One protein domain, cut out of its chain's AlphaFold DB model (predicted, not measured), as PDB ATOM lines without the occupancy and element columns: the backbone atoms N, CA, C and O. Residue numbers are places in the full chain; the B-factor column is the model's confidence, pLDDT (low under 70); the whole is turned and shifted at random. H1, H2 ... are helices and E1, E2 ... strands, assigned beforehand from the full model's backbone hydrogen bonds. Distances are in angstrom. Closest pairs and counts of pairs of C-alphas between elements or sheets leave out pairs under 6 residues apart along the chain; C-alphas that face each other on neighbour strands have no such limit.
ATOM      1  N   ALA A  10    -140.412-218.503 307.926       55.72
ATOM      2  CA  ALA A  10    -139.593-218.306 309.123       55.72
ATOM      3  C   ALA A  10    -138.085-218.363 308.842       55.72
ATOM      4  O   ALA A  10    -137.327-217.601 309.440       55.72
ATOM      5  N   ASN A  11    -137.646-219.206 307.902       56.66
ATOM      6  CA  ASN A  11    -136.220-219.418 307.650       56.66
ATOM      7  C   ASN A  11    -135.559-218.222 306.964       56.66
ATOM      8  O   ASN A  11    -134.481-217.816 307.384       56.66
ATOM      9  N   GLU A  12    -136.201-217.610 305.967       62.44
ATOM     10  CA  GLU A  12    -135.662-216.412 305.309       62.44
ATOM     11  C   GLU A  12    -135.614-215.223 306.272       62.44
ATOM     12  O   GLU A  12    -134.632-214.482 306.312       62.44
ATOM     13  N   THR A  13    -136.636-215.091 307.121       74.38
ATOM     14  CA  THR A  13    -136.696-214.040 308.138       74.38
ATOM     15  C   THR A  13    -135.626-214.249 309.213       74.38
ATOM     16  O   THR A  13    -134.903-213.313 309.553       74.38
ATOM     17  N   ALA A  14    -135.482-215.465 309.743       77.12
ATOM     18  CA  ALA A  14    -134.466-215.795 310.740       77.12
ATOM     19  C   ALA A  14    -133.043-215.679 310.170       77.12
ATOM     20  O   ALA A  14    -132.170-215.091 310.811       77.12
ATOM     21  N   LEU A  15    -132.819-216.158 308.944       81.38
ATOM     22  CA  LEU A  15    -131.536-216.055 308.252       81.38
ATOM     23  C   LEU A  15    -131.185-214.598 307.932       81.38
ATOM     24  O   LEU A  15    -130.050-214.185 308.152       81.38
ATOM     25  N   GLY A  16    -132.151-213.795 307.478       82.38
ATOM     26  CA  GLY A  16    -131.965-212.362 307.242       82.38
ATOM     27  C   GLY A  16    -131.623-211.601 308.523       82.38
ATOM     28  O   GLY A  16    -130.719-210.762 308.533       82.38
ATOM     29  N   ARG A  17    -132.277-211.946 309.639       83.88
ATOM     30  CA  ARG A  17    -131.960-211.404 310.969       83.88
ATOM     31  C   ARG A  17    -130.544-211.776 311.409       83.88
ATOM     32  O   ARG A  17    -129.801-210.891 311.825       83.88
ATOM     33  N   LEU A  18    -130.154-213.044 311.267       86.75
ATOM     34  CA  LEU A  18    -128.801-213.507 311.583       86.75
ATOM     35  C   LEU A  18    -127.756-212.799 310.718       86.75
ATOM     36  O   LEU A  18    -126.780-212.282 311.249       86.75
ATOM     37  N   ARG A  19    -127.983-212.717 309.403       87.88
ATOM     38  CA  ARG A  19    -127.115-211.993 308.472       87.88
ATOM     39  C   ARG A  19    -126.928-210.541 308.905       87.88
ATOM     40  O   ARG A  19    -125.793-210.088 308.984       87.88
ATOM     41  N   THR A  20    -128.017-209.848 309.238       88.69
ATOM     42  CA  THR A  20    -127.963-208.452 309.703       88.69
ATOM     43  C   THR A  20    -127.085-208.340 310.949       88.69
ATOM     44  O   THR A  20    -126.188-207.503 310.999       88.69
ATOM     45  N   VAL A  21    -127.286-209.219 311.938       90.62
ATOM     46  CA  VAL A  21    -126.456-209.252 313.153       90.62
ATOM     47  C   VAL A  21    -124.987-209.502 312.811       90.62
ATOM     48  O   VAL A  21    -124.124-208.786 313.310       90.62
ATOM     49  N   LEU A  22    -124.690-210.467 311.939       91.94
ATOM     50  CA  LEU A  22    -123.322-210.786 311.534       91.94
ATOM     51  C   LEU A  22    -122.645-209.627 310.793       91.94
ATOM     52  O   LEU A  22    -121.480-209.356 311.061       91.94
ATOM     53  N   GLU A  23    -123.351-208.911 309.915       90.81
ATOM     54  CA  GLU A  23    -122.824-207.723 309.228       90.81
ATOM     55  C   GLU A  23    -122.444-206.620 310.228       90.81
ATOM     56  O   GLU A  23    -121.371-206.018 310.132       90.81
ATOM     57  N   HIS A  24    -123.290-206.401 311.235       94.44
ATOM     58  CA  HIS A  24    -123.046-205.412 312.281       94.44
ATOM     59  C   HIS A  24    -121.892-205.824 313.203       94.44
ATOM     60  O   HIS A  24    -121.027-205.004 313.508       94.44
ATOM     61  N   LEU A  25    -121.837-207.094 313.616       93.62
ATOM     62  CA  LEU A  25    -120.742-207.618 314.435       93.62
ATOM     63  C   LEU A  25    -119.415-207.605 313.676       93.62
ATOM     64  O   LEU A  25    -118.406-207.211 314.248       93.62
ATOM     65  N   ALA A  26    -119.404-207.964 312.391       94.06
ATOM     66  CA  ALA A  26    -118.199-207.914 311.570       94.06
ATOM     67  C   ALA A  26    -117.652-206.485 311.465       94.06
ATOM     68  O   ALA A  26    -116.459-206.273 311.679       94.06
ATOM     69  N   MET A  27    -118.520-205.497 311.201       95.31
ATOM     70  CA  MET A  27    -118.139-204.080 311.242       95.31
ATOM     71  C   MET A  27    -117.496-203.727 312.588       95.31
ATOM     72  O   MET A  27    -116.424-203.128 312.599       95.31
ATOM     73  N   LEU A  28    -118.126-204.105 313.704       95.50
ATOM     74  CA  LEU A  28    -117.613-203.802 315.040       95.50
ATOM     75  C   LEU A  28    -116.270-204.471 315.312       95.50
ATOM     76  O   LEU A  28    -115.371-203.795 315.788       95.50
ATOM     77  N   CYS A  29    -116.088-205.739 314.947       95.44
ATOM     78  CA  CYS A  29    -114.810-206.431 315.106       95.44
ATOM     79  C   CYS A  29    -113.675-205.735 314.342       95.44
ATOM     80  O   CYS A  29    -112.575-205.592 314.870       95.44
ATOM     81  N   TYR A  30    -113.923-205.287 313.106       95.00
ATOM     82  CA  TYR A  30    -112.914-204.554 312.337       95.00
ATOM     83  C   TYR A  30    -112.650-203.158 312.897       95.00
ATOM     84  O   TYR A  30    -111.497-202.725 312.922       95.00
ATOM     85  N   LEU A  31    -113.697-202.458 313.333       95.38
ATOM     86  CA  LEU A  31    -113.570-201.152 313.969       95.38
ATOM     87  C   LEU A  31    -112.731-201.267 315.243       95.38
ATOM     88  O   LEU A  31    -111.745-200.549 315.358       95.38
ATOM     89  N   ASP A  32    -113.057-202.217 316.117       95.88
ATOM     90  CA  ASP A  32    -112.371-202.482 317.383       95.88
ATOM     91  C   ASP A  32    -110.906-202.848 317.182       95.88
ATOM     92  O   ASP A  32    -110.007-202.214 317.732       95.88
ATOM     93  N   TYR A  33    -110.643-203.778 316.265       95.94
ATOM     94  CA  TYR A  33    -109.282-204.157 315.911       95.94
ATOM     95  C   TYR A  33    -108.441-202.958 315.436       95.94
ATOM     96  O   TYR A  33    -107.279-202.804 315.825       95.94
ATOM     97  N   LEU A  34    -109.009-202.102 314.579       95.25
ATOM     98  CA  LEU A  34    -108.317-200.917 314.072       95.25
ATOM     99  C   LEU A  34    -108.196-199.819 315.127       95.25
ATOM    100  O   LEU A  34    -107.186-199.121 315.143       95.25
ATOM    101  N   PHE A  35    -109.189-199.663 315.992       94.44
ATOM    102  CA  PHE A  35    -109.182-198.699 317.083       94.44
ATOM    103  C   PHE A  35    -108.040-198.987 318.065       94.44
ATOM    104  O   PHE A  35    -107.234-198.096 318.348       94.44
ATOM    105  N   ASP A  36    -107.885-200.251 318.462       93.00
ATOM    106  CA  ASP A  36    -106.845-200.692 319.393       93.00
ATOM    107  C   ASP A  36    -105.435-200.617 318.796       93.00
ATOM    108  O   ASP A  36    -104.468-200.243 319.467       93.00
ATOM    109  N   ARG A  37    -105.280-201.019 317.528       93.88
ATOM    110  CA  ARG A  37    -103.954-201.222 316.917       93.88
ATOM    111  C   ARG A  37    -103.494-200.051 316.064       93.88
ATOM    112  O   ARG A  37    -102.304-199.741 316.039       93.88
ATOM    113  N   LEU A  38    -104.405-199.447 315.306       95.25
ATOM    114  CA  LEU A  38    -104.105-198.523 314.213       95.25
ATOM    115  C   LEU A  38    -105.108-197.346 314.160       95.25
ATOM    116  O   LEU A  38    -105.677-197.077 313.097       95.25
ATOM    117  N   PRO A  39    -105.309-196.579 315.249       93.25
ATOM    118  CA  PRO A  39    -106.352-195.544 315.317       93.25
ATOM    119  C   PRO A  39    -106.164-194.430 314.276       93.25
ATOM    120  O   PRO A  39    -107.129-193.881 313.749       93.25
ATOM    121  N   ARG A  40    -104.914-194.145 313.884       93.31
ATOM    122  CA  ARG A  40    -104.616-193.227 312.774       93.31
ATOM    123  C   ARG A  40    -105.114-193.756 311.423       93.31
ATOM    124  O   ARG A  40    -105.541-192.967 310.584       93.31
ATOM    125  N   VAL A  41    -105.035-195.069 311.197       94.06
ATOM    126  CA  VAL A  41    -105.569-195.703 309.983       94.06
ATOM    127  C   VAL A  41    -107.090-195.680 310.027       94.06
ATOM    128  O   VAL A  41    -107.701-195.316 309.027       94.06
ATOM    129  N   LEU A  42    -107.690-195.963 311.188       94.19
ATOM    130  CA  LEU A  42    -109.139-195.904 311.388       94.19
ATOM    131  C   LEU A  42    -109.733-194.550 310.962       94.19
ATOM    132  O   LEU A  42    -110.752-194.526 310.280       94.19
ATOM    133  N   SER A  43    -109.044-193.430 311.223       94.19
ATOM    134  CA  SER A  43    -109.433-192.087 310.747       94.19
ATOM    135  C   SER A  43    -109.528-191.910 309.223       94.19
ATOM    136  O   SER A  43    -109.928-190.841 308.755       94.19
ATOM    137  N   SER A  44    -109.096-192.902 308.446       91.75
ATOM    138  CA  SER A  44    -109.152-192.920 306.979       91.75
ATOM    139  C   SER A  44    -109.972-194.098 306.438       91.75
ATOM    140  O   SER A  44    -109.963-194.341 305.232       91.75
ATOM    141  N   VAL A  45    -110.670-194.834 307.308       92.88
ATOM    142  CA  VAL A  45    -111.522-195.972 306.947       92.88
ATOM    143  C   VAL A  45    -112.990-195.546 306.933       92.88
ATOM    144  O   VAL A  45    -113.437-194.735 307.747       92.88
ATOM    145  N   ALA A  46    -113.742-196.112 305.989       94.12
ATOM    146  CA  ALA A  46    -115.188-195.988 305.916       94.12
ATOM    147  C   ALA A  46    -115.840-197.373 305.992       94.12
ATOM    148  O   ALA A  46    -115.485-198.269 305.225       94.12
ATOM    149  N   PHE A  47    -116.816-197.525 306.880       95.00
ATOM    150  CA  PHE A  47    -117.664-198.704 307.001       95.00
ATOM    151  C   PHE A  47    -119.002-198.428 306.317       95.00
ATOM    152  O   PHE A  47    -119.727-197.507 306.697       95.00
ATOM    153  N   ILE A  48    -119.317-199.220 305.292       93.50
ATOM    154  CA  ILE A  48    -120.549-199.096 304.510       93.50
ATOM    155  C   ILE A  48    -121.332-200.393 304.656       93.50
ATOM    156  O   ILE A  48    -120.871-201.442 304.203       93.50
ATOM    157  N   LEU A  49    -122.509-200.313 305.272       91.62
ATOM    158  CA  LEU A  49    -123.410-201.449 305.440       91.62
ATOM    159  C   LEU A  49    -124.496-201.428 304.358       91.62
ATOM    160  O   LEU A  49    -124.967-200.363 303.952       91.62
ATOM    161  N   ASP A  50    -124.876-202.615 303.883       87.25
ATOM    162  CA  ASP A  50    -125.955-202.803 302.909       87.25
ATOM    163  C   ASP A  50    -127.292-202.951 303.643       87.25
ATOM    164  O   ASP A  50    -127.707-204.048 304.005       87.25
ATOM    165  N   GLY A  51    -127.930-201.818 303.920       89.31
ATOM    166  CA  GLY A  51    -129.106-201.715 304.775       89.31
ATOM    167  C   GLY A  51    -128.963-200.621 305.835       89.31
ATOM    168  O   GLY A  51    -127.937-199.938 305.910       89.31
ATOM    169  N   PRO A  52    -130.005-200.404 306.650       94.81
ATOM    170  CA  PRO A  52    -129.965-199.406 307.706       94.81
ATOM    171  C   PRO A  52    -129.040-199.828 308.851       94.81
ATOM    172  O   PRO A  52    -128.825-201.012 309.098       94.81
ATOM    173  N   LEU A  53    -128.583-198.843 309.625       96.25
ATOM    174  CA  LEU A  53    -127.937-199.064 310.922       96.25
ATOM    175  C   LEU A  53    -129.014-199.366 311.979       96.25
ATOM    176  O   LEU A  53    -129.360-198.517 312.810       96.25
ATOM    177  N   ALA A  54    -129.616-200.550 311.863       94.12
ATOM    178  CA  ALA A  54    -130.762-200.970 312.654       94.12
ATOM    179  C   ALA A  54    -130.833-202.483 312.851       94.12
ATOM    180  O   ALA A  54    -130.471-203.275 311.983       94.12
ATOM    181  N   LEU A  55    -131.391-202.871 313.993       92.94
ATOM    182  CA  LEU A  55    -131.670-204.247 314.372       92.94
ATOM    183  C   LEU A  55    -133.147-204.347 314.765       92.94
ATOM    184  O   LEU A  55    -133.650-203.546 315.549       92.94
ATOM    185  N   PHE A  56    -133.849-205.334 314.213       88.69
ATOM    186  CA  PHE A  56    -135.298-205.495 314.379       88.69
ATOM    187  C   PHE A  56    -135.639-206.793 315.101       88.69
ATOM    188  O   PHE A  56    -134.921-207.774 314.967       88.69
ATOM    189  N   GLY A  57    -136.775-206.847 315.793       88.25
ATOM    190  CA  GLY A  57    -137.227-208.076 316.450       88.25
ATOM    191  C   GLY A  57    -136.413-208.416 317.709       88.25
ATOM    192  O   GLY A  57    -135.940-207.501 318.384       88.25
ATOM    193  N   PRO A  58    -136.244-209.708 318.055       86.94
ATOM    194  CA  PRO A  58    -135.634-210.126 319.322       86.94
ATOM    195  C   PRO A  58    -134.217-209.592 319.570       86.94
ATOM    196  O   PRO A  58    -133.820-209.419 320.719       86.94
ATOM    197  N   GLN A  59    -133.459-209.305 318.509       85.50
ATOM    198  CA  GLN A  59    -132.103-208.762 318.590       85.50
ATOM    199  C   GLN A  59    -132.039-207.229 318.659       85.50
ATOM    200  O   GLN A  59    -130.948-206.687 318.818       85.50
ATOM    201  N   ALA A  60    -133.169-206.517 318.558       88.38
ATOM    202  CA  ALA A  60    -133.205-205.055 318.637       88.38
ATOM    203  C   ALA A  60    -132.460-204.485 319.864       88.38
ATOM    204  O   ALA A  60    -131.701-203.536 319.683       88.38
ATOM    205  N   PRO A  61    -132.521-205.082 321.076       91.94
ATOM    206  CA  PRO A  61    -131.778-204.574 322.233       91.94
ATOM    207  C   PRO A  61    -130.258-204.446 322.030       91.94
ATOM    208  O   PRO A  61    -129.641-203.583 322.659       91.94
ATOM    209  N   LEU A  62    -129.650-205.234 321.130       91.12
ATOM    210  CA  LEU A  62    -128.214-205.169 320.828       91.12
ATOM    211  C   LEU A  62    -127.796-203.784 320.313       91.12
ATOM    212  O   LEU A  62    -126.682-203.343 320.590       91.12
ATOM    213  N   LYS A  63    -128.700-203.040 319.662       93.50
ATOM    214  CA  LYS A  63    -128.427-201.686 319.157       93.50
ATOM    215  C   LYS A  63    -127.936-200.725 320.245       93.50
ATOM    216  O   LYS A  63    -127.150-199.829 319.953       93.50
ATOM    217  N   ARG A  64    -128.345-200.926 321.508       92.44
ATOM    218  CA  ARG A  64    -127.865-200.133 322.653       92.44
ATOM    219  C   ARG A  64    -126.380-200.361 322.925       92.44
ATOM    220  O   ARG A  64    -125.661-199.393 323.140       92.44
ATOM    221  N   ALA A  65    -125.931-201.614 322.884       93.81
ATOM    222  CA  ALA A  65    -124.525-201.953 323.083       93.81
ATOM    223  C   ALA A  65    -123.659-201.408 321.940       93.81
ATOM    224  O   ALA A  65    -122.609-200.827 322.193       93.81
ATOM    225  N   ILE A  66    -124.144-201.517 320.696       95.38
ATOM    226  CA  ILE A  66    -123.480-200.946 319.515       95.38
ATOM    227  C   ILE A  66    -123.328-199.430 319.664       95.38
ATOM    228  O   ILE A  66    -122.227-198.909 319.523       95.38
ATOM    229  N   ALA A  67    -124.414-198.721 319.986       94.06
ATOM    230  CA  ALA A  67    -124.382-197.272 320.161       94.06
ATOM    231  C   ALA A  67    -123.412-196.843 321.272       94.06
ATOM    232  O   ALA A  67    -122.581-195.967 321.048       94.06
ATOM    233  N   ALA A  68    -123.480-197.488 322.441       94.31
ATOM    234  CA  ALA A  68    -122.601-197.182 323.568       94.31
ATOM    235  C   ALA A  68    -121.121-197.398 323.216       94.31
ATOM    236  O   ALA A  68    -120.277-196.563 323.535       94.31
ATOM    237  N   TYR A  69    -120.815-198.485 322.504       95.69
ATOM    238  CA  TYR A  69    -119.468-198.755 322.022       95.69
ATOM    239  C   TYR A  69    -118.979-197.674 321.046       95.69
ATOM    240  O   TYR A  69    -117.900-197.118 321.241       95.69
ATOM    241  N   LEU A  70    -119.785-197.321 320.035       95.94
ATOM    242  CA  LEU A  70    -119.418-196.293 319.055       95.94
ATOM    243  C   LEU A  70    -119.173-194.931 319.712       95.94
ATOM    244  O   LEU A  70    -118.231-194.241 319.334       95.94
ATOM    245  N   GLN A  71    -119.981-194.561 320.704       94.94
ATOM    246  CA  GLN A  71    -119.802-193.324 321.468       94.94
ATOM    247  C   GLN A  71    -118.522-193.338 322.304       94.94
ATOM    248  O   GLN A  71    -117.786-192.351 322.326       94.94
ATOM    249  N   SER A  72    -118.232-194.460 322.968       95.00
ATOM    250  CA  SER A  72    -117.003-194.628 323.747       95.00
ATOM    251  C   SER A  72    -115.767-194.518 322.854       95.00
ATOM    252  O   SER A  72    -114.866-193.730 323.142       95.00
ATOM    253  N   ALA A  73    -115.751-195.247 321.734       94.56
ATOM    254  CA  ALA A  73    -114.660-195.202 320.767       94.56
ATOM    255  C   ALA A  73    -114.503-193.795 320.169       94.56
ATOM    256  O   ALA A  73    -113.390-193.286 320.062       94.56
ATOM    257  N   ALA A  74    -115.607-193.128 319.823       94.81
ATOM    258  CA  ALA A  74    -115.572-191.781 319.264       94.81
ATOM    259  C   ALA A  74    -115.032-190.737 320.247       94.81
ATOM    260  O   ALA A  74    -114.242-189.877 319.846       94.81
ATOM    261  N   THR A  75    -115.415-190.835 321.521       94.94
ATOM    262  CA  THR A  75    -114.896-189.969 322.587       94.94
ATOM    263  C   THR A  75    -113.382-190.133 322.693       94.94
ATOM    264  O   THR A  75    -112.649-189.160 322.535       94.94
ATOM    265  N   GLU A  76    -112.894-191.371 322.815       95.06
ATOM    266  CA  GLU A  76    -111.456-191.623 322.934       95.06
ATOM    267  C   GLU A  76    -110.676-191.197 321.676       95.06
ATOM    268  O   GLU A  76    -109.595-190.611 321.773       95.06
ATOM    269  N   MET A  77    -111.206-191.454 320.475       94.81
ATOM    270  CA  MET A  77    -110.574-190.994 319.235       94.81
ATOM    271  C   MET A  77    -110.438-189.469 319.214       94.81
ATOM    272  O   MET A  77    -109.372-188.962 318.859       94.81
ATOM    273  N   THR A  78    -111.491-188.755 319.611       93.88
ATOM    274  CA  THR A  78    -111.518-187.288 319.621       93.88
ATOM    275  C   THR A  78    -110.546-186.725 320.656       93.88
ATOM    276  O   THR A  78    -109.753-185.847 320.315       93.88
ATOM    277  N   ASP A  79    -110.513-187.288 321.867       95.00
ATOM    278  CA  ASP A  79    -109.581-186.899 322.937       95.00
ATOM    279  C   ASP A  79    -108.113-187.079 322.521       95.00
ATOM    280  O   ASP A  79    -107.232-186.305 322.901       95.00
ATOM    281  N   ARG A  80    -107.841-188.079 321.676       94.69
ATOM    282  CA  ARG A  80    -106.513-188.358 321.109       94.69
ATOM    283  C   ARG A  80    -106.207-187.546 319.842       94.69
ATOM    284  O   ARG A  80    -105.137-187.722 319.256       94.69
ATOM    285  N   GLY A  81    -107.114-186.670 319.406       95.06
ATOM    286  CA  GLY A  81    -106.956-185.819 318.222       95.06
ATOM    287  C   GLY A  81    -107.118-186.549 316.883       95.06
ATOM    288  O   GLY A  81    -106.663-186.056 315.848       95.06
ATOM    289  N   TYR A  82    -107.733-187.732 316.880       95.38
ATOM    290  CA  TYR A  82    -108.036-188.488 315.668       95.38
ATOM    291  C   TYR A  82    -109.387-188.085 315.078       95.38
ATOM    292  O   TYR A  82    -110.312-187.687 315.779       95.38
ATOM    293  N   ARG A  83    -109.525-188.227 313.753       94.19
ATOM    294  CA  ARG A  83    -110.830-188.080 313.092       94.19
ATOM    295  C   ARG A  83    -111.633-189.364 313.246       94.19
ATOM    296  O   ARG A  83    -111.062-190.450 313.145       94.19
ATOM    297  N   LEU A  84    -112.943-189.225 313.401       95.44
ATOM    298  CA  LEU A  84    -113.870-190.351 313.455       95.44
ATOM    299  C   LEU A  84    -113.949-191.070 312.095       95.44
ATOM    300  O   LEU A  84    -113.953-190.395 311.057       95.44
ATOM    301  N   PRO A  85    -114.024-192.413 312.071       95.62
ATOM    302  CA  PRO A  85    -114.280-193.154 310.845       95.62
ATOM    303  C   PRO A  85    -115.682-192.842 310.318       95.62
ATOM    304  O   PRO A  85    -116.624-192.619 311.083       95.62
ATOM    305  N   VAL A  86    -115.851-192.884 308.997       96.12
ATOM    306  CA  VAL A  86    -117.193-192.839 308.409       96.12
ATOM    307  C   VAL A  86    -117.877-194.176 308.670       96.12
ATOM    308  O   VAL A  86    -117.314-195.227 308.376       96.12
ATOM    309  N   ILE A  87    -119.103-194.141 309.187       97.25
ATOM    310  CA  ILE A  87    -119.977-195.310 309.293       97.25
ATOM    311  C   ILE A  87    -121.323-194.918 308.699       97.25
ATOM    312  O   ILE A  87    -121.921-193.926 309.120       97.25
ATOM    313  N   VAL A  88    -121.789-195.671 307.708       97.00
ATOM    314  CA  VAL A  88    -123.049-195.388 307.022       97.00
ATOM    315  C   VAL A  88    -123.741-196.679 306.604       97.00
ATOM    316  O   VAL A  88    -123.129-197.575 306.028       97.00
ATOM    317  N   GLY A  89    -125.036-196.770 306.889       95.38
ATOM    318  CA  GLY A  89    -125.914-197.766 306.284       95.38
ATOM    319  C   GLY A  89    -126.558-197.186 305.032       95.38
ATOM    320  O   GLY A  89    -126.995-196.035 305.071       95.38
ATOM    321  N   ILE A  90    -126.606-197.933 303.931       94.06
ATOM    322  CA  ILE A  90    -127.235-197.487 302.681       94.06
ATOM    323  C   ILE A  90    -128.349-198.452 302.293       94.06
ATOM    324  O   ILE A  90    -128.111-199.639 302.096       94.06
ATOM    325  N   GLU A  91    -129.559-197.929 302.129       91.81
ATOM    326  CA  GLU A  91    -130.729-198.693 301.706       91.81
ATOM    327  C   GLU A  91    -130.977-198.521 300.210       91.81
ATOM    328  O   GLU A  91    -131.087-197.401 299.709       91.81
ATOM    329  N   LYS A  92    -131.090-199.645 299.498       85.81
ATOM    330  CA  LYS A  92    -131.386-199.684 298.056       85.81
ATOM    331  C   LYS A  92    -132.842-200.027 297.749       85.81
ATOM    332  O   LYS A  92    -133.290-199.847 296.625       85.81
ATOM    333  N   SER A  93    -133.556-200.558 298.731       84.44
ATOM    334  CA  SER A  93    -134.925-201.046 298.599       84.44
ATOM    335  C   SER A  93    -135.722-200.776 299.874       84.44
ATOM    336  O   SER A  93    -135.169-200.364 300.899       84.44
ATOM    337  N   GLY A  94    -137.034-200.988 299.796       89.12
ATOM    338  CA  GLY A  94    -137.975-200.726 300.876       89.12
ATOM    339  C   GLY A  94    -138.545-199.309 300.837       89.12
ATOM    340  O   GLY A  94    -138.077-198.442 300.097       89.12
ATOM    341  N   GLN A  95    -139.548-199.074 301.686       93.56
ATOM    342  CA  GLN A  95    -140.406-197.882 301.657       93.56
ATOM    343  C   GLN A  95    -139.629-196.557 301.603       93.56
ATOM    344  O   GLN A  95    -140.006-195.643 300.879       93.56
ATOM    345  N   PHE A  96    -138.515-196.445 302.333       95.62
ATOM    346  CA  PHE A  96    -137.696-195.231 302.322       95.62
ATOM    347  C   PHE A  96    -136.972-195.015 300.990       95.62
ATOM    348  O   PHE A  96    -136.970-193.897 300.487       95.62
ATOM    349  N   ALA A  97    -136.352-196.053 300.420       92.50
ATOM    350  CA  ALA A  97    -135.667-195.961 299.129       92.50
ATOM    351  C   ALA A  97    -136.653-195.709 297.980       92.50
ATOM    352  O   ALA A  97    -136.397-194.868 297.121       92.50
ATOM    353  N   GLU A  98    -137.812-196.370 298.011       94.19
ATOM    354  CA  GLU A  98    -138.896-196.161 297.047       94.19
ATOM    355  C   GLU A  98    -139.441-194.731 297.112       94.19
ATOM    356  O   GLU A  98    -139.536-194.054 296.087       94.19
ATOM    357  N   HIS A  99    -139.717-194.226 298.318       95.88
ATOM    358  CA  HIS A  99    -140.160-192.845 298.511       95.88
ATOM    359  C   HIS A  99    -139.112-191.837 298.035       95.88
ATOM    360  O   HIS A  99    -139.437-190.894 297.314       95.88
ATOM    361  N   ALA A 100    -137.837-192.055 298.377       95.31
ATOM    362  CA  ALA A 100    -136.731-191.206 297.940       95.31
ATOM    363  C   ALA A 100    -136.637-191.123 296.408       95.31
ATOM    364  O   ALA A 100    -136.423-190.037 295.865       95.31
ATOM    365  N   ALA A 101    -136.840-192.248 295.712       92.69
ATOM    366  CA  ALA A 101    -136.864-192.298 294.254       92.69
ATOM    367  C   ALA A 101    -138.040-191.499 293.664       92.69
ATOM    368  O   ALA A 101    -137.854-190.765 292.693       92.69
ATOM    369  N   GLN A 102    -139.227-191.574 294.272       95.31
ATOM    370  CA  GLN A 102    -140.415-190.840 293.812       95.31
ATOM    371  C   GLN A 102    -140.263-189.320 293.935       95.31
ATOM    372  O   GLN A 102    -140.690-188.575 293.053       95.31
ATOM    373  N   ILE A 103    -139.631-188.842 295.010       95.88
ATOM    374  CA  ILE A 103    -139.430-187.404 295.233       95.88
ATOM    375  C   ILE A 103    -138.097-186.887 294.681       95.88
ATOM    376  O   ILE A 103    -137.806-185.699 294.816       95.88
ATOM    377  N   ALA A 104    -137.291-187.741 294.044       93.69
ATOM    378  CA  ALA A 104    -135.928-187.423 293.625       93.69
ATOM    379  C   ALA A 104    -135.830-186.160 292.758       93.69
ATOM    380  O   ALA A 104    -134.860-185.410 292.874       93.69
ATOM    381  N   SER A 105    -136.821-185.895 291.903       94.94
ATOM    382  CA  SER A 105    -136.879-184.699 291.049       94.94
ATOM    383  C   SER A 105    -137.033-183.389 291.830       94.94
ATOM    384  O   SER A 105    -136.600-182.347 291.347       94.94
ATOM    385  N   HIS A 106    -137.589-183.442 293.043       95.31
ATOM    386  CA  HIS A 106    -137.831-182.281 293.904       95.31
ATOM    387  C   HIS A 106    -136.646-181.959 294.821       95.31
ATOM    388  O   HIS A 106    -136.601-180.882 295.413       95.31
ATOM    389  N   ILE A 107    -135.682-182.874 294.946       94.56
ATOM    390  CA  ILE A 107    -134.468-182.664 295.733       94.56
ATOM    391  C   ILE A 107    -133.392-182.086 294.795       94.56
ATOM    392  O   ILE A 107    -133.088-182.706 293.770       94.56
ATOM    393  N   PRO A 108    -132.792-180.919 295.088       96.31
ATOM    394  CA  PRO A 108    -131.661-180.411 294.315       96.31
ATOM    395  C   PRO A 108    -130.415-181.289 294.489       96.31
ATOM    396  O   PRO A 108    -130.260-181.986 295.491       96.31
ATOM    397  N   ASN A 109    -129.490-181.272 293.527       94.38
ATOM    398  CA  ASN A 109    -128.225-182.001 293.680       94.38
ATOM    399  C   ASN A 109    -127.415-181.452 294.867       94.38
ATOM    400  O   ASN A 109    -127.521-180.276 295.209       94.38
ATOM    401  N   ARG A 110    -126.584-182.309 295.471       94.25
ATOM    402  CA  ARG A 110    -125.768-182.015 296.668       94.25
ATOM    403  C   ARG A 110    -126.590-181.520 297.855       94.25
ATOM    404  O   ARG A 110    -126.141-180.672 298.620       94.25
ATOM    405  N   THR A 111    -127.800-182.051 297.996       96.44
ATOM    406  CA  THR A 111    -128.716-181.665 299.069       96.44
ATOM    407  C   THR A 111    -128.962-182.845 299.987       96.44
ATOM    408  O   THR A 111    -129.350-183.929 299.546       96.44
ATOM    409  N   LEU A 112    -128.742-182.611 301.278       97.12
ATOM    410  CA  LEU A 112    -129.206-183.473 302.350       97.12
ATOM    411  C   LEU A 112    -130.629-183.056 302.723       97.12
ATOM    412  O   LEU A 112    -130.869-181.915 303.112       97.12
ATOM    413  N   MET A 113    -131.562-183.992 302.637       97.00
ATOM    414  CA  MET A 113    -132.924-183.830 303.114       97.00
ATOM    415  C   MET A 113    -133.070-184.520 304.472       97.00
ATOM    416  O   MET A 113    -132.852-185.728 304.611       97.00
ATOM    417  N   ARG A 114    -133.460-183.726 305.472       95.88
ATOM    418  CA  ARG A 114    -133.862-184.205 306.798       95.88
ATOM    419  C   ARG A 114    -135.155-185.001 306.694       95.88
ATOM    420  O   ARG A 114    -136.003-184.707 305.853       95.88
ATOM    421  N   LEU A 115    -135.316-185.967 307.589       95.06
ATOM    422  CA  LEU A 115    -136.539-186.753 307.713       95.06
ATOM    423  C   LEU A 115    -137.096-186.585 309.129       95.06
ATOM    424  O   LEU A 115    -136.781-187.407 309.984       95.06
ATOM    425  N   PRO A 116    -137.869-185.523 309.407       93.06
ATOM    426  CA  PRO A 116    -138.612-185.379 310.658       93.06
ATOM    427  C   PRO A 116    -139.575-186.553 310.899       93.06
ATOM    428  O   PRO A 116    -140.057-187.169 309.948       93.06
ATOM    429  N   ASP A 117    -139.871-186.872 312.160       91.44
ATOM    430  CA  ASP A 117    -140.726-188.020 312.504       91.44
ATOM    431  C   ASP A 117    -142.134-187.907 311.903       91.44
ATOM    432  O   ASP A 117    -142.656-188.876 311.354       91.44
ATOM    433  N   ASP A 118    -142.734-186.715 311.934       90.75
ATOM    434  CA  ASP A 118    -144.038-186.445 311.326       90.75
ATOM    435  C   ASP A 118    -144.019-186.698 309.813       90.75
ATOM    436  O   ASP A 118    -144.928-187.347 309.289       90.75
ATOM    437  N   TYR A 119    -142.955-186.280 309.122       93.38
ATOM    438  CA  TYR A 119    -142.759-186.584 307.708       93.38
ATOM    439  C   TYR A 119    -142.660-188.093 307.464       93.38
ATOM    440  O   TYR A 119    -143.324-188.613 306.567       93.38
ATOM    441  N   ILE A 120    -141.875-188.815 308.270       93.50
ATOM    442  CA  ILE A 120    -141.714-190.269 308.137       93.50
ATOM    443  C   ILE A 120    -143.063-190.977 308.293       93.50
ATOM    444  O   ILE A 120    -143.458-191.751 307.416       93.50
ATOM    445  N   PHE A 121    -143.791-190.702 309.374       91.06
ATOM    446  CA  PHE A 121    -145.063-191.368 309.647       91.06
ATOM    447  C   PHE A 121    -146.130-191.025 308.602       91.06
ATOM    448  O   PHE A 121    -146.802-191.924 308.098       91.06
ATOM    449  N   GLN A 122    -146.251-189.751 308.218       91.19
ATOM    450  CA  GLN A 122    -147.309-189.300 307.309       91.19
ATOM    451  C   GLN A 122    -147.028-189.605 305.837       91.19
ATOM    452  O   GLN A 122    -147.965-189.874 305.087       91.19
ATOM    453  N   ARG A 123    -145.768-189.502 305.395       92.44
ATOM    454  CA  ARG A 123    -145.412-189.540 303.966       92.44
ATOM    455  C   ARG A 123    -144.738-190.831 303.529       92.44
ATOM    456  O   ARG A 123    -144.836-191.146 302.353       92.44
ATOM    457  N   ILE A 124    -144.074-191.550 304.436       93.06
ATOM    458  CA  ILE A 124    -143.319-192.767 304.092       93.06
ATOM    459  C   ILE A 124    -144.056-194.012 304.573       93.06
ATOM    460  O   ILE A 124    -144.365-194.884 303.775       93.06
ATOM    461  N   LEU A 125    -144.362-194.084 305.871       89.44
ATOM    462  CA  LEU A 125    -144.978-195.269 306.479       89.44
ATOM    463  C   LEU A 125    -146.508-195.285 306.376       89.44
ATOM    464  O   LEU A 125    -147.129-196.263 306.789       89.44
ATOM    465  N   ALA A 126    -147.115-194.183 305.916       83.19
ATOM    466  CA  ALA A 126    -148.566-193.975 305.871       83.19
ATOM    467  C   ALA A 126    -149.282-194.419 307.167       83.19
ATOM    468  O   ALA A 126    -150.372-194.991 307.148       83.19
ATOM    469  N   SER A 127    -148.638-194.180 308.310       75.19
ATOM    470  CA  SER A 127    -149.040-194.667 309.627       75.19
ATOM    471  C   SER A 127    -149.358-193.485 310.533       75.19
ATOM    472  O   SER A 127    -148.753-192.419 310.421       75.19
ATOM    473  N   ARG A 128    -150.315-193.644 311.454       67.19
ATOM    474  CA  ARG A 128    -150.558-192.596 312.454       67.19
ATOM    475  C   ARG A 128    -149.345-192.518 313.385       67.19
ATOM    476  O   ARG A 128    -148.934-193.571 313.872       67.19
ATOM    477  N   PRO A 129    -148.795-191.321 313.659       62.06
ATOM    478  CA  PRO A 129    -147.751-191.193 314.662       62.06
ATOM    479  C   PRO A 129    -148.312-191.697 315.994       62.06
ATOM    480  O   PRO A 129    -149.317-191.181 316.490       62.06
ATOM    481  N   SER A 130    -147.696-192.731 316.563       57.69
ATOM    482  CA  SER A 130    -147.903-193.047 317.971       57.69
ATOM    483  C   SER A 130    -147.341-191.869 318.752       57.69
ATOM    484  O   SER A 130    -146.158-191.567 318.645       57.69
ATOM    485  N   THR A 131    -148.183-191.181 319.514       55.78
ATOM    486  CA  THR A 131    -147.883-189.912 320.203       55.78
ATOM    487  C   THR A 131    -146.759-189.986 321.246       55.78
ATOM    488  O   THR A 131    -146.541-189.016 321.964       55.78
ATOM    489  N   THR A 132    -146.072-191.123 321.374       59.66
ATOM    490  CA  THR A 132    -145.245-191.451 322.538       59.66
ATOM    491  C   THR A 132    -143.826-191.912 322.196       59.66
ATOM    492  O   THR A 132    -142.997-191.903 323.094       59.66
ATOM    493  N   SER A 133    -143.509-192.293 320.950       65.50
ATOM    494  CA  SER A 133    -142.167-192.795 320.604       65.50
ATOM    495  C   SER A 133    -141.610-192.162 319.335       65.50
ATOM    496  O   SER A 133    -142.317-191.996 318.337       65.50
ATOM    497  N   ALA A 134    -140.325-191.815 319.388       83.88
ATOM    498  CA  ALA A 134    -139.611-191.280 318.239       83.88
ATOM    499  C   ALA A 134    -139.393-192.377 317.186       83.88
ATOM    500  O   ALA A 134    -139.274-193.566 317.509       83.88
ATOM    501  N   PHE A 135    -139.311-191.998 315.908       87.81
ATOM    502  CA  PHE A 135    -139.067-192.976 314.849       87.81
ATOM    503  C   PHE A 135    -137.760-193.735 315.105       87.81
ATOM    504  O   PHE A 135    -136.679-193.150 315.207       87.81
ATOM    505  N   GLY A 136    -137.870-195.063 315.137       85.75
ATOM    506  CA  GLY A 136    -136.721-195.950 315.230       85.75
ATOM    507  C   GLY A 136    -136.059-196.001 316.605       85.75
ATOM    508  O   GLY A 136    -134.985-196.589 316.713       85.75
ATOM    509  N   GLU A 137    -136.682-195.440 317.645       86.00
ATOM    510  CA  GLU A 137    -136.118-195.380 318.998       86.00
ATOM    511  C   GLU A 137    -135.683-196.748 319.529       86.00
ATOM    512  O   GLU A 137    -134.629-196.839 320.146       86.00
ATOM    513  N   ASP A 138    -136.420-197.823 319.248       86.19
ATOM    514  CA  ASP A 138    -136.089-199.165 319.746       86.19
ATOM    515  C   ASP A 138    -135.243-200.004 318.785       86.19
ATOM    516  O   ASP A 138    -134.675-201.017 319.190       86.19
ATOM    517  N   THR A 139    -135.105-199.586 317.527       90.06
ATOM    518  CA  THR A 139    -134.550-200.431 316.457       90.06
ATOM    519  C   THR A 139    -133.305-199.851 315.797       90.06
ATOM    520  O   THR A 139    -132.422-200.606 315.392       90.06
ATOM    521  N   TYR A 140    -133.171-198.529 315.725       93.75
ATOM    522  CA  TYR A 140    -132.065-197.854 315.049       93.75
ATOM    523  C   TYR A 140    -131.030-197.343 316.053       93.75
ATOM    524  O   TYR A 140    -131.363-196.846 317.130       93.75
ATOM    525  N   TYR A 141    -129.754-197.428 315.673       94.25
ATOM    526  CA  TYR A 141    -128.641-196.755 316.361       94.25
ATOM    527  C   TYR A 141    -128.029-195.638 315.496       94.25
ATOM    528  O   TYR A 141    -126.899-195.197 315.698       94.25
ATOM    529  N   GLY A 142    -128.801-195.156 314.523       93.62
ATOM    530  CA  GLY A 142    -128.488-194.008 313.691       93.62
ATOM    531  C   GLY A 142    -129.751-193.376 313.125       93.62
ATOM    532  O   GLY A 142    -130.853-193.889 313.319       93.62
ATOM    533  N   ARG A 143    -129.600-192.258 312.418       95.00
ATOM    534  CA  ARG A 143    -130.721-191.517 311.837       95.00
ATOM    535  C   ARG A 143    -130.711-191.567 310.329       95.00
ATOM    536  O   ARG A 143    -129.654-191.497 309.702       95.00
ATOM    537  N   LYS A 144    -131.915-191.686 309.769       95.81
ATOM    538  CA  LYS A 144    -132.138-191.688 308.332       95.81
ATOM    539  C   LYS A 144    -132.104-190.281 307.746       95.81
ATOM    540  O   LYS A 144    -132.727-189.367 308.279       95.81
ATOM    541  N   PHE A 145    -131.480-190.170 306.584       97.19
ATOM    542  CA  PHE A 145    -131.520-189.000 305.722       97.19
ATOM    543  C   PHE A 145    -131.689-189.441 304.274       97.19
ATOM    544  O   PHE A 145    -131.281-190.546 303.901       97.19
ATOM    545  N   PHE A 146    -132.225-188.551 303.441       97.38
ATOM    546  CA  PHE A 146    -132.003-188.663 302.004       97.38
ATOM    547  C   PHE A 146    -130.877-187.734 301.595       97.38
ATOM    548  O   PHE A 146    -130.803-186.590 302.039       97.38
ATOM    549  N   TYR A 147    -130.003-188.215 300.725       96.50
ATOM    550  CA  TYR A 147    -128.959-187.394 300.140       96.50
ATOM    551  C   TYR A 147    -128.992-187.518 298.629       96.50
ATOM    552  O   TYR A 147    -128.855-188.619 298.100       96.50
ATOM    553  N   LYS A 148    -129.134-186.393 297.926       94.56
ATOM    554  CA  LYS A 148    -128.935-186.362 296.478       94.56
ATOM    555  C   LYS A 148    -127.510-185.941 296.174       94.56
ATOM    556  O   LYS A 148    -127.106-184.831 296.506       94.56
ATOM    557  N   SER A 149    -126.763-186.814 295.516       92.25
ATOM    558  CA  SER A 149    -125.368-186.576 295.160       92.25
ATOM    559  C   SER A 149    -125.202-185.506 294.088       92.25
ATOM    560  O   SER A 149    -126.160-185.069 293.440       92.25
ATOM    561  N   ALA A 150    -123.953-185.116 293.842       89.19
ATOM    562  CA  ALA A 150    -123.595-184.195 292.766       89.19
ATOM    563  C   ALA A 150    -124.086-184.641 291.373       89.19
ATOM    564  O   ALA A 150    -124.402-183.792 290.541       89.19
ATOM    565  N   ARG A 151    -124.188-185.956 291.125       84.81
ATOM    566  CA  ARG A 151    -124.655-186.529 289.849       84.81
ATOM    567  C   ARG A 151    -126.153-186.841 289.819       84.81
ATOM    568  O   ARG A 151    -126.637-187.404 288.846       84.81
ATOM    569  N   GLY A 152    -126.886-186.471 290.865       87.81
ATOM    570  CA  GLY A 152    -128.337-186.628 290.928       87.81
ATOM    571  C   GLY A 152    -128.823-187.988 291.426       87.81
ATOM    572  O   GLY A 152    -130.033-188.181 291.514       87.81
ATOM    573  N   GLN A 153    -127.920-188.900 291.804       87.94
ATOM    574  CA  GLN A 153    -128.295-190.141 292.484       87.94
ATOM    575  C   GLN A 153    -128.802-189.819 293.890       87.94
ATOM    576  O   GLN A 153    -128.121-189.117 294.638       87.94
ATOM    577  N   VAL A 154    -129.976-190.336 294.245       92.19
ATOM    578  CA  VAL A 154    -130.538-190.203 295.591       92.19
ATOM    579  C   VAL A 154    -130.195-191.445 296.402       92.19
ATOM    580  O   VAL A 154    -130.386-192.568 295.944       92.19
ATOM    581  N   PHE A 155    -129.681-191.229 297.606       93.62
ATOM    582  CA  PHE A 155    -129.337-192.262 298.568       93.62
ATOM    583  C   PHE A 155    -130.236-192.156 299.793       93.62
ATOM    584  O   PHE A 155    -130.380-191.073 300.362       93.62
ATOM    585  N   THR A 156    -130.757-193.295 300.237       96.00
ATOM    586  CA  THR A 156    -131.318-193.445 301.578       96.00
ATOM    587  C   THR A 156    -130.213-193.930 302.494       96.00
ATOM    588  O   THR A 156    -129.701-195.035 302.314       96.00
ATOM    589  N   ILE A 157    -129.821-193.093 303.450       96.94
ATOM    590  CA  ILE A 157    -128.683-193.370 304.326       96.94
ATOM    591  C   ILE A 157    -129.088-193.339 305.785       96.94
ATOM    592  O   ILE A 157    -129.935-192.543 306.171       96.94
ATOM    593  N   THR A 158    -128.439-194.164 306.600       97.12
ATOM    594  CA  THR A 158    -128.488-194.075 308.059       97.12
ATOM    595  C   THR A 158    -127.099-193.753 308.599       97.12
ATOM    596  O   THR A 158    -126.147-194.467 308.285       97.12
ATOM    597  N   VAL A 159    -126.977-192.706 309.415       96.94
ATOM    598  CA  VAL A 159    -125.701-192.274 310.020       96.94
ATOM    599  C   VAL A 159    -125.796-192.401 311.542       96.94
ATOM    600  O   VAL A 159    -126.805-191.971 312.109       96.94
ATOM    601  N   PRO A 160    -124.813-193.013 312.229       95.50
ATOM    602  CA  PRO A 160    -124.892-193.216 313.666       95.50
ATOM    603  C   PRO A 160    -124.593-191.919 314.414       95.50
ATOM    604  O   PRO A 160    -123.816-191.078 313.957       95.50
ATOM    605  N   TYR A 161    -125.187-191.778 315.593       89.12
ATOM    606  CA  TYR A 161    -124.842-190.713 316.524       89.12
ATOM    607  C   TYR A 161    -123.626-191.166 317.342       89.12
ATOM    608  O   TYR A 161    -123.690-192.130 318.102       89.12
ATOM    609  N   MET A 162    -122.492-190.502 317.137       88.06
ATOM    610  CA  MET A 162    -121.229-190.829 317.810       88.06
ATOM    611  C   MET A 162    -120.911-189.884 318.972       88.06
ATOM    612  O   MET A 162    -120.084-190.214 319.811       88.06
ATOM    613  N   ASP A 163    -121.582-188.732 319.034       86.19
ATOM    614  CA  ASP A 163    -121.421-187.738 320.091       86.19
ATOM    615  C   ASP A 163    -122.710-187.648 320.917       86.19
ATOM    616  O   ASP A 163    -123.754-187.190 320.442       86.19
ATOM    617  N   SER A 164    -122.638-188.115 322.163       80.25
ATOM    618  CA  SER A 164    -123.774-188.117 323.086       80.25
ATOM    619  C   SER A 164    -124.212-186.711 323.494       80.25
ATOM    620  O   SER A 164    -125.400-186.499 323.726       80.25
ATOM    621  N   ASN A 165    -123.293-185.745 323.572       81.31
ATOM    622  CA  ASN A 165    -123.622-184.380 323.976       81.31
ATOM    623  C   ASN A 165    -124.401-183.668 322.873       81.31
ATOM    624  O   ASN A 165    -125.445-183.075 323.145       81.31
ATOM    625  N   LEU A 166    -123.934-183.780 321.627       80.38
ATOM    626  CA  LEU A 166    -124.639-183.208 320.481       80.38
ATOM    627  C   LEU A 166    -126.021-183.845 320.302       80.38
ATOM    628  O   LEU A 166    -126.991-183.140 320.033       80.38
ATOM    629  N   PHE A 167    -126.140-185.157 320.520       75.81
ATOM    630  CA  PHE A 167    -127.428-185.843 320.432       75.81
ATOM    631  C   PHE A 167    -128.456-185.337 321.459       75.81
ATOM    632  O   PHE A 167    -129.636-185.243 321.142       75.81
ATOM    633  N   LEU A 168    -128.026-184.986 322.676       80.56
ATOM    634  CA  LEU A 168    -128.923-184.466 323.718       80.56
ATOM    635  C   LEU A 168    -129.312-182.995 323.512       80.56
ATOM    636  O   LEU A 168    -130.338-182.558 324.028       80.56
ATOM    637  N   GLN A 169    -128.493-182.221 322.795       81.69
ATOM    638  CA  GLN A 169    -128.701-180.783 322.582       81.69
ATOM    639  C   GLN A 169    -129.543-180.464 321.342       81.69
ATOM    640  O   GLN A 169    -130.089-179.366 321.241       81.69
ATOM    641  N   HIS A 170    -129.652-181.406 320.408       83.69
ATOM    642  CA  HIS A 170    -130.297-181.207 319.117       83.69
ATOM    643  C   HIS A 170    -131.477-182.161 318.914       83.69
ATOM    644  O   HIS A 170    -131.579-183.217 319.534       83.69
ATOM    645  N   HIS A 171    -132.380-181.803 317.999       83.00
ATOM    646  CA  HIS A 171    -133.408-182.738 317.550       83.00
ATOM    647  C   HIS A 171    -132.763-183.939 316.846       83.00
ATOM    648  O   HIS A 171    -131.765-183.791 316.144       83.00
ATOM    649  N   ALA A 172    -133.359-185.126 316.981       82.44
ATOM    650  CA  ALA A 172    -132.796-186.360 316.431       82.44
ATOM    651  C   ALA A 172    -132.627-186.346 314.900       82.44
ATOM    652  O   ALA A 172    -131.897-187.164 314.362       82.44
ATOM    653  N   ASP A 173    -133.310-185.460 314.173       85.94
ATOM    654  CA  ASP A 173    -133.176-185.298 312.725       85.94
ATOM    655  C   ASP A 173    -132.287-184.106 312.322       85.94
ATOM    656  O   ASP A 173    -132.186-183.803 311.130       85.94
ATOM    657  N   ASP A 174    -131.663-183.420 313.284       91.44
ATOM    658  CA  ASP A 174    -130.750-182.305 313.042       91.44
ATOM    659  C   ASP A 174    -129.389-182.820 312.536       91.44
ATOM    660  O   ASP A 174    -128.689-183.538 313.257       91.44
ATOM    661  N   PRO A 175    -128.964-182.446 311.314       92.19
ATOM    662  CA  PRO A 175    -127.671-182.833 310.756       92.19
ATOM    663  C   PRO A 175    -126.464-182.480 311.637       92.19
ATOM    664  O   PRO A 175    -125.448-183.168 311.560       92.19
ATOM    665  N   VAL A 176    -126.558-181.434 312.471       91.19
ATOM    666  CA  VAL A 176    -125.463-180.989 313.353       91.19
ATOM    667  C   VAL A 176    -125.109-182.049 314.402       91.19
ATOM    668  O   VAL A 176    -123.947-182.154 314.791       91.19
ATOM    669  N   ALA A 177    -126.063-182.902 314.787       90.12
ATOM    670  CA  ALA A 177    -125.830-183.988 315.739       90.12
ATOM    671  C   ALA A 177    -124.948-185.129 315.186       90.12
ATOM    672  O   ALA A 177    -124.535-186.021 315.930       90.12
ATOM    673  N   TYR A 178    -124.642-185.119 313.884       93.81
ATOM    674  CA  TYR A 178    -123.940-186.196 313.189       93.81
ATOM    675  C   TYR A 178    -122.567-185.728 312.703       93.81
ATOM    676  O   TYR A 178    -122.386-185.373 311.540       93.81
ATOM    677  N   ALA A 179    -121.565-185.780 313.586       91.81
ATOM    678  CA  ALA A 179    -120.209-185.284 313.313       91.81
ATOM    679  C   ALA A 179    -119.556-185.866 312.039       91.81
ATOM    680  O   ALA A 179    -118.807-185.177 311.345       91.81
ATOM    681  N   THR A 180    -119.850-187.123 311.694       95.06
ATOM    682  CA  THR A 180    -119.301-187.795 310.502       95.06
ATOM    683  C   THR A 180    -120.058-187.472 309.214       95.06
ATOM    684  O   THR A 180    -119.578-187.803 308.129       95.06
ATOM    685  N   LEU A 181    -121.210-186.800 309.288       95.69
ATOM    686  CA  LEU A 181    -122.096-186.573 308.150       95.69
ATOM    687  C   LEU A 181    -121.423-185.833 306.983       95.69
ATOM    688  O   LEU A 181    -121.541-186.328 305.863       95.69
ATOM    689  N   PRO A 182    -120.653-184.740 307.173       95.00
ATOM    690  CA  PRO A 182    -119.962-184.090 306.057       95.00
ATOM    691  C   PRO A 182    -119.001-185.032 305.316       95.00
ATOM    692  O   PRO A 182    -118.968-185.046 304.084       95.00
ATOM    693  N   ALA A 183    -118.257-185.863 306.056       94.81
ATOM    694  CA  ALA A 183    -117.354-186.858 305.479       94.81
ATOM    695  C   ALA A 183    -118.128-187.975 304.758       94.81
ATOM    696  O   ALA A 183    -117.727-188.394 303.672       94.81
ATOM    697  N   THR A 184    -119.271-188.398 305.307       95.75
ATOM    698  CA  THR A 184    -120.192-189.343 304.665       95.75
ATOM    699  C   THR A 184    -120.712-188.804 303.334       95.75
ATOM    700  O   THR A 184    -120.678-189.517 302.335       95.75
ATOM    701  N   LEU A 185    -121.144-187.540 303.267       95.38
ATOM    702  CA  LEU A 185    -121.647-186.941 302.025       95.38
ATOM    703  C   LEU A 185    -120.555-186.808 300.959       95.38
ATOM    704  O   LEU A 185    -120.787-187.133 299.794       95.38
ATOM    705  N   ALA A 186    -119.347-186.402 301.359       93.19
ATOM    706  CA  ALA A 186    -118.193-186.348 300.463       93.19
ATOM    707  C   ALA A 186    -117.821-187.740 299.921       93.19
ATOM    708  O   ALA A 186    -117.538-187.893 298.730       93.19
ATOM    709  N   LEU A 187    -117.873-188.766 300.778       91.50
ATOM    710  CA  LEU A 187    -117.683-190.156 300.383       91.50
ATOM    711  C   LEU A 187    -118.753-190.588 299.368       91.50
ATOM    712  O   LEU A 187    -118.400-191.144 298.333       91.50
ATOM    713  N   LEU A 188    -120.033-190.303 299.619       91.12
ATOM    714  CA  LEU A 188    -121.138-190.664 298.721       91.12
ATOM    715  C   LEU A 188    -121.071-189.944 297.375       91.12
ATOM    716  O   LEU A 188    -121.363-190.558 296.352       91.12
ATOM    717  N   ASP A 189    -120.639-188.683 297.339       89.75
ATOM    718  CA  ASP A 189    -120.348-187.991 296.080       89.75
ATOM    719  C   ASP A 189    -119.238-188.715 295.302       89.75
ATOM    720  O   ASP A 189    -119.369-188.932 294.098       89.75
ATOM    721  N   GLY A 190    -118.174-189.147 295.988       82.00
ATOM    722  CA  GLY A 190    -117.095-189.935 295.393       82.00
ATOM    723  C   GLY A 190    -117.555-191.311 294.901       82.00
ATOM    724  O   GLY A 190    -117.200-191.724 293.798       82.00
ATOM    725  N   ILE A 191    -118.380-192.013 295.675       74.00
ATOM    726  CA  ILE A 191    -118.933-193.330 295.333       74.00
ATOM    727  C   ILE A 191    -119.919-193.226 294.164       74.00
ATOM    728  O   ILE A 191    -119.814-193.989 293.206       74.00
ATOM    729  N   GLY A 192    -120.841-192.259 294.201       63.06
ATOM    730  CA  GLY A 192    -121.824-192.013 293.144       63.06
ATOM    731  C   GLY A 192    -121.182-191.659 291.801       63.06
ATOM    732  O   GLY A 192    -121.812-191.786 290.754       63.06
ATOM    733  N   THR A 193    -119.897-191.277 291.782       54.75
ATOM    734  CA  THR A 193    -119.158-191.148 290.520       54.75
ATOM    735  C   THR A 193    -118.785-192.480 289.856       54.75
ATOM    736  O   THR A 193    -118.463-192.482 288.666       54.75
ATOM    737  N   LYS A 194    -118.819-193.590 290.603       53.44
ATOM    738  CA  LYS A 194    -118.283-194.905 290.213       53.44
ATOM    739  C   LYS A 194    -119.340-196.008 290.093       53.44
ATOM    740  O   LYS A 194    -119.007-197.097 289.631       53.44
TER     741      LYS A 194
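AT A GLANCE: This is residues 10 to 194 of the 233 residues of an uncharacterized protein of Anaerolineae bacterium (UniProt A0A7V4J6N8). A strongly twisted sheet of five strands curls round one helix, H7, while the long helix H1 runs along its edge strand E1 and the short helix H4 packs over E5 on the face opposite H7. H3 skirts the sheet, H2 follows the end of H1, H5 sits by H4, and H6 lies off the sheet near H3. The printed part has 185 residues, with seven named helices and five named strands in the order H1 H2 E1 H3 E2 H4 E3 H5 E4 E5 H6 H7. The sheet is mixed, in the order E1 E2 E5 E4 E3, and the class is mixed, helices and strands. The whole is compact, with a radius of gyration of the C-alphas of 16.3 A and spans of 46 by 40 by 35 A.

IN THESE COORDINATES: The sheet holds E1, residues 46 to 50, E2, residues 86 to 91, 16.2 A long, E5, residues 154 to 160, 19.2 A, E4, residues 142 to 148, 18.8 A, and E3, residues 111 to 114. H1, residues 10 to 37, runs 40.3 A from C-alpha 10 at (-139.593, -218.306, 309.123). H3, residues 62 to 79, is 26.2 A long. H7, residues 181 to 192, is 16.0 A long and ends with C-alpha 192 at (-121.824, -192.013, 293.144). The shorter helices are H2, residues 39 to 42, H4, residues 95 to 102, H5, residues 117 to 124, and H6, residues 164 to 169.

HOW THE PARTS SIT: E1 and E2 are parallel, with N 47 and O 86 at 2.8 A; E1, H3 and E2 form a strand-helix-strand unit, two parallel neighbour strands with a helix between, its crossover right-handed. E2 and E5 are antiparallel, with N 158 and O 89 at 2.8 A. E5 and E4 form a hairpin, with N 143 and O 159 at 2.8 A, and E4 and E3 are antiparallel, with N 113 and O 146 at 2.8 A. There are three layers, helices on both faces of the sheet: H1 and H4 on one, H7 on the other. The closest C-alphas of H7 and E2, Thr 184 and Val 86, are 5.9 A apart. H4 is over E5 at a height over the sheet of 9.0 A, with the C-alphas of Ala 97 and Thr 156 closest at 5.6 A. H1 is on the sheet, its closest C-alpha pair with E1 being Met 27 and Phe 47, 6.9 A. H3 only grazes the sheet with residues 63 to 71. H1 touches H2 with residues 31 to 35 alone, the C-alphas of Leu 34 and Leu 42 closest at 5.7 A. H4 and H5 only just touch, with 3 pairs of C-alphas within 8 A, Gln 95 and Ile 124 closest at 6.4 A. H3 and H6 are close but not clearly touching, the C-alphas of Gln 71 and Ser 164 closest at 6.7 A. Every O i to N i+4 pair is within hydrogen-bond range in H1, H3, H4, H5, H6 and H7; H2 is too short for such a pair.

THE WHOLE: The two C-alphas farthest apart, those of Arg 37 and Arg 128, are 47.6 A apart. The printed part has no cut. The links E1 to H3, H5 to E4 and H6 to H7 are long. The mean pLDDT of the printed part is 89.6, with residues 10 to 12, 128 to 133 and 192 to 194 under 70.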